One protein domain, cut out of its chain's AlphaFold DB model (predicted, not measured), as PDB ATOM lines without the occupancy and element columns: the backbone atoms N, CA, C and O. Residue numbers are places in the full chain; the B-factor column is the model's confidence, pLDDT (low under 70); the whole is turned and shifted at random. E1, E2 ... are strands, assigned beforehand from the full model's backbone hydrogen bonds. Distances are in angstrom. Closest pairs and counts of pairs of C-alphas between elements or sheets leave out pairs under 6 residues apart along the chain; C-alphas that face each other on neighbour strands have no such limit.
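This is residues 518 to 602 of the 787 residues of the protein "T9SS C-terminal target domain-containing protein" of Rufibacter latericius (UniProt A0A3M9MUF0). A slender rod: the strongly twisted sheet E3 E4 E6, antiparallel, runs along it, and the short mixed sheet E2 E1 E5 lies loosely over one end. Residues 523 to 543, with no named element, loop toward the other end and back. The printed part has 85 residues, six named strands and no named helix, all strand, with under half the residues in named elements. It is only just compact, close to loose, with radius of gyration of the C-alphas 14.0 A and spans 44 by 19 by 17 A.

E1, residues 518 to 522, forms an antiparallel hairpin with E2, residues 544 to 546; N 546 and O 520 are 2.8 A apart. E3, residues 555 to 563, and E4, residues 569 to 581, form another; N 557 and O 579 are 2.9 A apart. E5, residues 588 to 590, is parallel to E1, with N 519 and O 589 2.9 A apart. E6, residues 595 to 601, is antiparallel to E4, with N 571 and O 598 2.9 A apart. The closest C-alphas of E2 and E3, Gln 544 and Leu 556, are 6.3 A apart.

E1 begins at C-alpha 518 (195.908, 158.000, 75.219). E4 measures 33.5 A; E6 ends at C-alpha 601 (170.779, 135.821, 87.971).

The printed part has no cut; E1 to E2 is a long link. Residue 602 is under 70 in pLDDT.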
ATOM      1  N   GLU A 518     197.000 158.494  74.378       97.25
ATOM      2  CA  GLU A 518     195.908 158.000  75.219       97.25
ATOM      3  C   GLU A 518     195.074 156.940  74.484       97.25
ATOM      4  O   GLU A 518     194.566 157.176  73.386       97.25
ATOM      5  N   ILE A 519     194.925 155.766  75.101       97.50
ATOM      6  CA  ILE A 519     194.172 154.621  74.568       97.50
ATOM      7  C   ILE A 519     193.256 154.017  75.630       97.50
ATOM      8  O   ILE A 519     193.488 154.163  76.828       97.50
ATOM      9  N   LYS A 520     192.217 153.295  75.200       96.38
ATOM     10  CA  LYS A 520     191.229 152.686  76.108       96.38
ATOM     11  C   LYS A 520     191.344 151.169  76.137       96.38
ATOM     12  O   LYS A 520     191.583 150.540  75.107       96.38
ATOM     13  N   GLY A 521     191.124 150.575  77.306       95.75
ATOM     14  CA  GLY A 521     190.961 149.130  77.453       95.75
ATOM     15  C   GLY A 521     189.504 148.695  77.290       95.75
ATOM     16  O   GLY A 521     188.582 149.452  77.584       95.75
ATOM     17  N   THR A 522     189.286 147.454  76.867       95.25
ATOM     18  CA  THR A 522     187.982 146.779  76.942       95.25
ATOM     19  C   THR A 522     188.155 145.290  77.247       95.25
ATOM     20  O   THR A 522     189.234 144.725  77.055       95.25
ATOM     21  N   PHE A 523     187.108 144.659  77.777       96.88
ATOM     22  CA  PHE A 523     187.060 143.243  78.142       96.88
ATOM     23  C   PHE A 523     185.609 142.742  78.166       96.88
ATOM     24  O   PHE A 523     184.661 143.530  78.108       96.88
ATOM     25  N   LYS A 524     185.425 141.426  78.294       95.75
ATOM     26  CA  LYS A 524     184.124 140.812  78.599       95.75
ATOM     27  C   LYS A 524     184.173 140.163  79.977       95.75
ATOM     28  O   LYS A 524     185.197 139.589  80.351       95.75
ATOM     29  N   ALA A 525     183.069 140.236  80.707       96.19
ATOM     30  CA  ALA A 525     182.878 139.533  81.968       96.19
ATOM     31  C   ALA A 525     181.904 138.361  81.783       96.19
ATOM     32  O   ALA A 525     181.086 138.376  80.864       96.19
ATOM     33  N   GLU A 526     182.022 137.337  82.624       95.19
ATOM     34  CA  GLU A 526     181.076 136.217  82.658       95.19
ATOM     35  C   GLU A 526     179.821 136.581  83.463       95.19
ATOM     36  O   GLU A 526     179.907 137.230  84.510       95.19
ATOM     37  N   ASP A 527     178.658 136.119  82.996       93.38
ATOM     38  CA  ASP A 527     177.425 136.119  83.786       93.38
ATOM     39  C   ASP A 527     177.560 135.155  84.979       93.38
ATOM     40  O   ASP A 527     178.215 134.114  84.879       93.38
ATOM     41  N   LYS A 528     176.896 135.452  86.103       87.81
ATOM     42  CA  LYS A 528     176.880 134.562  87.276       87.81
ATOM     43  C   LYS A 528     175.503 134.405  87.919       87.81
ATOM     44  O   LYS A 528     174.556 135.134  87.629       87.81
ATOM     45  N   ILE A 529     175.398 133.444  88.831       84.56
ATOM     46  CA  ILE A 529     174.272 133.314  89.766       84.56
ATOM     47  C   ILE A 529     174.611 134.117  91.032       84.56
ATOM     48  O   ILE A 529     175.778 134.210  91.414       84.56
ATOM     49  N   ALA A 530     173.606 134.717  91.670       82.81
ATOM     50  CA  ALA A 530     173.772 135.487  92.899       82.81
ATOM     51  C   ALA A 530     174.370 134.634  94.039       82.81
ATOM     52  O   ALA A 530     173.746 133.695  94.529       82.81
ATOM     53  N   ASP A 531     175.573 135.006  94.474       80.94
ATOM     54  CA  ASP A 531     176.398 134.349  95.500       80.94
ATOM     55  C   ASP A 531     176.659 135.251  96.728       80.94
ATOM     56  O   ASP A 531     177.386 134.878  97.645       80.94
ATOM     57  N   GLY A 532     176.103 136.468  96.727       82.12
ATOM     58  CA  GLY A 532     176.346 137.501  97.736       82.12
ATOM     59  C   GLY A 532     177.644 138.300  97.552       82.12
ATOM     60  O   GLY A 532     177.851 139.266  98.286       82.12
ATOM     61  N   THR A 533     178.495 137.968  96.573       87.88
ATOM     62  CA  THR A 533     179.768 138.666  96.315       87.88
ATOM     63  C   THR A 533     179.672 139.608  95.112       87.88
ATOM     64  O   THR A 533     178.800 139.469  94.253       87.88
ATOM     65  N   ASN A 534     180.603 140.553  94.996       91.88
ATOM     66  CA  ASN A 534     180.765 141.400  93.809       91.88
ATOM     67  C   ASN A 534     181.945 140.972  92.910       91.88
ATOM     68  O   ASN A 534     182.307 141.694  91.983       91.88
ATOM     69  N   THR A 535     182.538 139.798  93.144       91.94
ATOM     70  CA  THR A 535     183.597 139.239  92.288       91.94
ATOM     71  C   THR A 535     183.040 138.902  90.904       91.94
ATOM     72  O   THR A 535     181.967 138.293  90.816       91.94
ATOM     73  N   ALA A 536     183.773 139.269  89.847       94.00
ATOM     74  CA  ALA A 536     183.469 138.932  88.456       94.00
ATOM     75  C   ALA A 536     184.646 138.191  87.798       94.00
ATOM     76  O   ALA A 536     185.809 138.496  88.069       94.00
ATOM     77  N   THR A 537     184.348 137.260  86.892       93.81
ATOM     78  CA  THR A 537     185.359 136.581  86.066       93.81
ATOM     79  C   THR A 537     185.525 137.325  84.743       93.81
ATOM     80  O   THR A 537     184.540 137.716  84.119       93.81
ATOM     81  N   VAL A 538     186.769 137.523  84.296       96.44
ATOM     82  CA  VAL A 538     187.065 138.027  82.944       96.44
ATOM     83  C   VAL A 538     187.047 136.853  81.972       96.44
ATOM     84  O   VAL A 538     187.792 135.897  82.174       96.44
ATOM     85  N   VAL A 539     186.263 136.954  80.898       95.56
ATOM     86  CA  VAL A 539     186.233 135.949  79.825       95.56
ATOM     87  C   VAL A 539     187.629 135.822  79.216       95.56
ATOM     88  O   VAL A 539     188.259 136.831  78.870       95.56
ATOM     89  N   GLU A 540     188.111 134.590  79.060       91.88
ATOM     90  CA  GLU A 540     189.440 134.314  78.516       91.88
ATOM     91  C   GLU A 540     189.634 134.973  77.136       91.88
ATOM     92  O   GLU A 540     188.726 135.002  76.305       91.88
ATOM     93  N   ASN A 541     190.822 135.540  76.896       90.25
ATOM     94  CA  ASN A 541     191.198 136.200  75.637       90.25
ATOM     95  C   ASN A 541     190.271 137.359  75.185       90.25
ATOM     96  O   ASN A 541     190.344 137.801  74.041       90.25
ATOM     97  N   SER A 542     189.425 137.900  76.074       94.50
ATOM     98  CA  SER A 542     188.492 138.998  75.751       94.50
ATOM     99  C   SER A 542     189.076 140.413  75.857       94.50
ATOM    100  O   SER A 542     188.408 141.375  75.480       94.50
ATOM    101  N   ARG A 543     190.293 140.553  76.391       95.19
ATOM    102  CA  ARG A 543     190.962 141.840  76.637       95.19
ATOM    103  C   ARG A 543     191.446 142.446  75.325       95.19
ATOM    104  O   ARG A 543     192.181 141.796  74.588       95.19
ATOM    105  N   GLN A 544     191.064 143.689  75.046       94.38
ATOM    106  CA  GLN A 544     191.451 144.407  73.829       94.38
ATOM    107  C   GLN A 544     191.778 145.875  74.129       94.38
ATOM    108  O   GLN A 544     191.395 146.412  75.171       94.38
ATOM    109  N   LEU A 545     192.484 146.521  73.198       97.00
ATOM    110  CA  LEU A 545     192.820 147.944  73.236       97.00
ATOM    111  C   LEU A 545     192.129 148.691  72.093       97.00
ATOM    112  O   LEU A 545     192.098 148.220  70.958       97.00
ATOM    113  N   ILE A 546     191.637 149.891  72.381       94.94
ATOM    114  CA  ILE A 546     190.955 150.786  71.443       94.94
ATOM    115  C   ILE A 546     191.804 152.054  71.294       94.94
ATOM    116  O   ILE A 546     192.170 152.672  72.293       94.94
ATOM    117  N   GLY A 547     192.107 152.440  70.052       94.62
ATOM    118  CA  GLY A 547     192.922 153.622  69.727       94.62
ATOM    119  C   GLY A 547     194.431 153.369  69.605       94.62
ATOM    120  O   GLY A 547     195.158 154.279  69.222       94.62
ATOM    121  N   HIS A 548     194.905 152.152  69.888       96.50
ATOM    122  CA  HIS A 548     196.306 151.771  69.680       96.50
ATOM    123  C   HIS A 548     196.666 151.669  68.186       96.50
ATOM    124  O   HIS A 548     195.804 151.417  67.338       96.50
ATOM    125  N   ILE A 549     197.950 151.825  67.860       97.44
ATOM    126  CA  ILE A 549     198.462 151.616  66.505       97.44
ATOM    127  C   ILE A 549     198.597 150.110  66.280       97.44
ATOM    128  O   ILE A 549     199.363 149.440  66.960       97.44
ATOM    129  N   VAL A 550     197.858 149.571  65.308       94.19
ATOM    130  CA  VAL A 550     197.676 148.116  65.103       94.19
ATOM    131  C   VAL A 550     198.982 147.350  64.817       94.19
ATOM    132  O   VAL A 550     199.031 146.133  64.961       94.19
ATOM    133  N   THR A 551     200.046 148.040  64.397       94.75
ATOM    134  CA  THR A 551     201.370 147.444  64.140       94.75
ATOM    135  C   THR A 551     202.301 147.422  65.354       94.75
ATOM    136  O   THR A 551     203.392 146.868  65.244       94.75
ATOM    137  N   ASP A 552     201.921 148.054  66.465       97.56
ATOM    138  CA  ASP A 552     202.741 148.130  67.673       97.56
ATOM    139  C   ASP A 552     202.537 146.911  68.582       97.56
ATOM    140  O   ASP A 552     201.436 146.374  68.709       97.56
ATOM    141  N   ASP A 553     203.600 146.514  69.281       97.00
ATOM    142  CA  ASP A 553     203.542 145.478  70.313       97.00
ATOM    143  C   ASP A 553     203.039 146.082  71.633       97.00
ATOM    144  O   ASP A 553     203.822 146.467  72.508       97.00
ATOM    145  N   VAL A 554     201.713 146.215  71.744       97.75
ATOM    146  CA  VAL A 554     201.016 146.707  72.940       97.75
ATOM    147  C   VAL A 554     199.709 145.937  73.187       97.75
ATOM    148  O   VAL A 554     198.887 145.765  72.290       97.75
ATOM    149  N   TYR A 555     199.497 145.457  74.414       96.00
ATOM    150  CA  TYR A 555     198.308 144.686  74.804       96.00
ATOM    151  C   TYR A 555     197.948 144.858  76.290       96.00
ATOM    152  O   TYR A 555     198.773 145.249  77.114       96.00
ATOM    153  N   LEU A 556     196.682 144.588  76.634       96.88
ATOM    154  CA  LEU A 556     196.118 144.785  77.976       96.88
ATOM    155  C   LEU A 556     196.223 143.515  78.834       96.88
ATOM    156  O   LEU A 556     195.688 142.468  78.463       96.88
ATOM    157  N   VAL A 557     196.824 143.615  80.023       94.81
ATOM    158  CA  VAL A 557     197.028 142.491  80.956       94.81
ATOM    159  C   VAL A 557     196.593 142.817  82.389       94.81
ATOM    160  O   VAL A 557     196.420 143.975  82.759       94.81
ATOM    161  N   GLY A 558     196.434 141.779  83.218       92.50
ATOM    162  CA  GLY A 558     196.227 141.921  84.665       92.50
ATOM    163  C   GLY A 558     194.890 142.551  85.078       92.50
ATOM    164  O   GLY A 558     193.918 142.554  84.326       92.50
ATOM    165  N   GLY A 559     194.832 143.072  86.299       92.62
ATOM    166  CA  GLY A 559     193.633 143.689  86.870       92.62
ATOM    167  C   GLY A 559     192.532 142.715  87.303       92.62
ATOM    168  O   GLY A 559     192.376 141.618  86.761       92.62
ATOM    169  N   THR A 560     191.748 143.162  88.282       93.69
ATOM    170  CA  THR A 560     190.654 142.418  88.916       93.69
ATOM    171  C   THR A 560     189.315 142.963  88.433       93.69
ATOM    172  O   THR A 560     189.078 144.169  88.505       93.69
ATOM    173  N   ALA A 561     188.432 142.085  87.957       96.00
ATOM    174  CA  ALA A 561     187.081 142.459  87.555       96.00
ATOM    175  C   ALA A 561     186.115 142.402  88.749       96.00
ATOM    176  O   ALA A 561     186.095 141.436  89.514       96.00
ATOM    177  N   THR A 562     185.307 143.448  88.905       96.06
ATOM    178  CA  THR A 562     184.330 143.573  89.995       96.06
ATOM    179  C   THR A 562     183.019 144.144  89.484       96.06
ATOM    180  O   THR A 562     183.012 145.145  88.767       96.06
ATOM    181  N   PHE A 563     181.909 143.511  89.852       95.56
ATOM    182  CA  PHE A 563     180.573 144.059  89.662       95.56
ATOM    183  C   PHE A 563     180.379 145.298  90.549       95.56
ATOM    184  O   PHE A 563     180.853 145.342  91.687       95.56
ATOM    185  N   ALA A 564     179.638 146.288  90.054       93.12
ATOM    186  CA  ALA A 564     179.285 147.485  90.813       93.12
ATOM    187  C   ALA A 564     178.466 147.160  92.079       93.12
ATOM    188  O   ALA A 564     178.629 147.815  93.108       93.12
ATOM    189  N   THR A 565     177.615 146.128  92.023       90.06
ATOM    190  CA  THR A 565     176.871 145.587  93.171       90.06
ATOM    191  C   THR A 565     176.781 144.056  93.091       90.06
ATOM    192  O   THR A 565     177.078 143.469  92.055       90.06
ATOM    193  N   SER A 566     176.346 143.398  94.168       87.75
ATOM    194  CA  SER A 566     176.009 141.964  94.179       87.75
ATOM    195  C   SER A 566     174.532 141.671  93.847       87.75
ATOM    196  O   SER A 566     174.074 140.541  94.020       87.75
ATOM    197  N   ALA A 567     173.765 142.675  93.402       84.38
ATOM    198  CA  ALA A 567     172.338 142.540  93.119       84.38
ATOM    199  C   ALA A 567     172.065 141.878  91.758       84.38
ATOM    200  O   ALA A 567     172.816 142.054  90.801       84.38
ATOM    201  N   ALA A 568     170.948 141.150  91.664       83.44
ATOM    202  CA  ALA A 568     170.496 140.540  90.416       83.44
ATOM    203  C   ALA A 568     170.106 141.591  89.353       83.44
ATOM    204  O   ALA A 568     169.607 142.667  89.681       83.44
ATOM    205  N   GLY A 569     170.301 141.248  88.078       86.19
ATOM    206  CA  GLY A 569     170.136 142.123  86.913       86.19
ATOM    207  C   GLY A 569     171.437 142.296  86.123       86.19
ATOM    208  O   GLY A 569     172.466 141.725  86.484       86.19
ATOM    209  N   GLU A 570     171.396 143.088  85.050       92.12
ATOM    210  CA  GLU A 570     172.611 143.540  84.360       92.12
ATOM    211  C   GLU A 570     173.364 144.536  85.254       92.12
ATOM    212  O   GLU A 570     172.774 145.461  85.814       92.12
ATOM    213  N   GLN A 571     174.667 144.327  85.414       93.75
ATOM    214  CA  GLN A 571     175.538 145.104  86.288       93.75
ATOM    215  C   GLN A 571     176.769 145.575  85.509       93.75
ATOM    216  O   GLN A 571     177.348 144.831  84.714       93.75
ATOM    217  N   THR A 572     177.223 146.802  85.774       94.69
ATOM    218  CA  THR A 572     178.529 147.271  85.294       94.69
ATOM    219  C   THR A 572     179.638 146.489  85.989       94.69
ATOM    220  O   THR A 572     179.644 146.374  87.216       94.69
ATOM    221  N   VAL A 573     180.604 146.000  85.216       96.19
ATOM    222  CA  VAL A 573     181.826 145.370  85.717       96.19
ATOM    223  C   VAL A 573     182.998 146.297  85.429       96.19
ATOM    224  O   VAL A 573     183.233 146.651  84.275       96.19
ATOM    225  N   THR A 574     183.738 146.687  86.465       96.38
ATOM    226  CA  THR A 574     184.958 147.498  86.337       96.38
ATOM    227  C   THR A 574     186.187 146.612  86.497       96.38
ATOM    228  O   THR A 574     186.252 145.803  87.426       96.38
ATOM    229  N   LEU A 575     187.153 146.764  85.591       96.19
ATOM    230  CA  LEU A 575     188.445 146.087  85.617       96.19
ATOM    231  C   LEU A 575     189.502 147.032  86.201       96.19
ATOM    232  O   LEU A 575     190.072 147.863  85.496       96.19
ATOM    233  N   THR A 576     189.777 146.894  87.494       94.00
ATOM    234  CA  THR A 576     190.706 147.777  88.214       94.00
ATOM    235  C   THR A 576     192.112 147.180  88.245       94.00
ATOM    236  O   THR A 576     192.279 145.990  88.509       94.00
ATOM    237  N   GLY A 577     193.140 148.004  88.017       92.31
ATOM    238  CA  GLY A 577     194.547 147.587  88.110       92.31
ATOM    239  C   GLY A 577     195.060 146.768  86.918       92.31
ATOM    240  O   GLY A 577     196.029 146.027  87.066       92.31
ATOM    241  N   ALA A 578     194.404 146.862  85.758       93.94
ATOM    242  CA  ALA A 578     194.968 146.367  84.505       93.94
ATOM    243  C   ALA A 578     196.053 147.323  83.984       93.94
ATOM    244  O   ALA A 578     196.010 148.525  84.244       93.94
ATOM    245  N   THR A 579     197.026 146.785  83.252       95.56
ATOM    246  CA  THR A 579     198.187 147.527  82.745       95.56
ATOM    247  C   THR A 579     198.453 147.193  81.282       95.56
ATOM    248  O   THR A 579     198.016 146.157  80.777       95.56
ATOM    249  N   LEU A 580     199.209 148.056  80.604       97.44
ATOM    250  CA  LEU A 580     199.759 147.755  79.285       97.44
ATOM    251  C   LEU A 580     201.006 146.866  79.414       97.44
ATOM    252  O   LEU A 580     201.764 146.977  80.379       97.44
ATOM    253  N   ALA A 581     201.209 145.992  78.435       96.19
ATOM    254  CA  ALA A 581     202.394 145.160  78.249       96.19
ATOM    255  C   ALA A 581     202.754 145.079  76.754       96.19
ATOM    256  O   ALA A 581     201.948 145.467  75.909       96.19
ATOM    257  N   GLY A 582     203.960 144.595  76.446       97.06
ATOM    258  CA  GLY A 582     204.561 144.649  75.107       97.06
ATOM    259  C   GLY A 582     205.659 145.716  75.002       97.06
ATOM    260  O   GLY A 582     205.804 146.563  75.885       97.06
ATOM    261  N   ASN A 583     206.483 145.644  73.957       96.50
ATOM    262  CA  ASN A 583     207.657 146.506  73.781       96.50
ATOM    263  C   ASN A 583     207.305 147.978  73.505       96.50
ATOM    264  O   ASN A 583     208.069 148.865  73.884       96.50
ATOM    265  N   ASP A 584     206.159 148.244  72.875       98.00
ATOM    266  CA  ASP A 584     205.689 149.600  72.575       98.00
ATOM    267  C   ASP A 584     204.816 150.191  73.694       98.00
ATOM    268  O   ASP A 584     204.504 151.379  73.657       98.00
ATOM    269  N   ALA A 585     204.454 149.411  74.721       97.25
ATOM    270  CA  ALA A 585     203.605 149.855  75.830       97.25
ATOM    271  C   ALA A 585     204.041 151.170  76.521       97.25
ATOM    272  O   ALA A 585     203.152 151.961  76.834       97.25
ATOM    273  N   PRO A 586     205.344 151.483  76.713       97.75
ATOM    274  CA  PRO A 586     205.782 152.770  77.270       97.75
ATOM    275  C   PRO A 586     205.485 154.001  76.396       97.75
ATOM    276  O   PRO A 586     205.797 155.117  76.800       97.75
ATOM    277  N   ASN A 587     204.937 153.818  75.190       98.00
ATOM    278  CA  ASN A 587     204.550 154.909  74.296       98.00
ATOM    279  C   ASN A 587     203.089 155.366  74.482       98.00
ATOM    280  O   ASN A 587     202.630 156.290  73.804       98.00
ATOM    281  N   TYR A 588     202.355 154.715  75.385       98.12
ATOM    282  CA  TYR A 588     200.913 154.842  75.545       98.12
ATOM    283  C   TYR A 588     200.528 155.102  77.000       98.12
ATOM    284  O   TYR A 588     201.128 154.547  77.918       98.12
ATOM    285  N   ILE A 589     199.452 155.864  77.194       97.19
ATOM    286  CA  ILE A 589     198.781 156.005  78.485       97.19
ATOM    287  C   ILE A 589     197.391 155.373  78.397       97.19
ATOM    288  O   ILE A 589     196.656 155.563  77.429       97.19
ATOM    289  N   LEU A 590     197.051 154.556  79.391       96.62
ATOM    290  CA  LEU A 590     195.797 153.812  79.437       96.62
ATOM    291  C   LEU A 590     194.748 154.609  80.216       96.62
ATOM    292  O   LEU A 590     194.971 154.931  81.383       96.62
ATOM    293  N   ASP A 591     193.599 154.870  79.590       94.44
ATOM    294  CA  ASP A 591     192.399 155.373  80.265       94.44
ATOM    295  C   ASP A 591     192.073 154.443  81.453       94.44
ATOM    296  O   ASP A 591     191.844 153.243  81.245       94.44
ATOM    297  N   PRO A 592     192.074 154.950  82.703       89.75
ATOM    298  CA  PRO A 592     191.877 154.121  83.887       89.75
ATOM    299  C   PRO A 592     190.456 153.549  83.998       89.75
ATOM    300  O   PRO A 592     190.236 152.634  84.796       89.75
ATOM    301  N   LEU A 593     189.481 154.063  83.237       92.25
ATOM    302  CA  LEU A 593     188.092 153.618  83.294       92.25
ATOM    303  C   LEU A 593     187.816 152.489  82.290       92.25
ATOM    304  O   LEU A 593     187.292 152.702  81.198       92.25
ATOM    305  N   ILE A 594     188.120 151.254  82.694       95.50
ATOM    306  CA  ILE A 594     187.861 150.056  81.885       95.50
ATOM    307  C   ILE A 594     186.619 149.336  82.413       95.50
ATOM    308  O   ILE A 594     186.645 148.723  83.484       95.50
ATOM    309  N   GLN A 595     185.521 149.407  81.656       94.88
ATOM    310  CA  GLN A 595     184.212 148.883  82.053       94.88
ATOM    311  C   GLN A 595     183.540 148.055  80.951       94.88
ATOM    312  O   GLN A 595     183.780 148.252  79.763       94.88
ATOM    313  N   THR A 596     182.681 147.129  81.374       96.25
ATOM    314  CA  THR A 596     181.801 146.306  80.528       96.25
ATOM    315  C   THR A 596     180.516 145.982  81.309       96.25
ATOM    316  O   THR A 596     180.369 146.444  82.444       96.25
ATOM    317  N   THR A 597     179.582 145.207  80.754       95.38
ATOM    318  CA  THR A 597     178.414 144.691  81.497       95.38
ATOM    319  C   THR A 597     178.377 143.164  81.521       95.38
ATOM    320  O   THR A 597     178.915 142.504  80.632       95.38
ATOM    321  N   ALA A 598     177.781 142.609  82.579       94.75
ATOM    322  CA  ALA A 598     177.417 141.197  82.708       94.75
ATOM    323  C   ALA A 598     176.255 141.047  83.706       94.75
ATOM    324  O   ALA A 598     175.977 141.952  84.497       94.75
ATOM    325  N   SER A 599     175.560 139.914  83.668       92.38
ATOM    326  CA  SER A 599     174.323 139.669  84.412       92.38
ATOM    327  C   SER A 599     174.537 138.826  85.669       92.38
ATOM    328  O   SER A 599     175.227 137.806  85.650       92.38
ATOM    329  N   ILE A 600     173.856 139.200  86.753       87.75
ATOM    330  CA  ILE A 600     173.692 138.370  87.952       87.75
ATOM    331  C   ILE A 600     172.256 137.824  87.971       87.75
ATOM    332  O   ILE A 600     171.291 138.587  87.960       87.75
ATOM    333  N   THR A 601     172.090 136.502  88.003       83.50
ATOM    334  CA  THR A 601     170.779 135.821  87.971       83.50
ATOM    335  C   THR A 601     170.349 135.310  89.353       83.50
ATOM    336  O   THR A 601     171.181 134.935  90.179       83.50
ATOM    337  N   GLY A 602     169.041 135.325  89.634       67.75
ATOM    338  CA  GLY A 602     168.465 134.856  90.905       67.75
ATOM    339  C   GLY A 602     168.112 133.356  90.910       67.75
ATOM    340  O   GLY A 602     167.932 132.775  89.838       67.75
TER     341      GLY A 602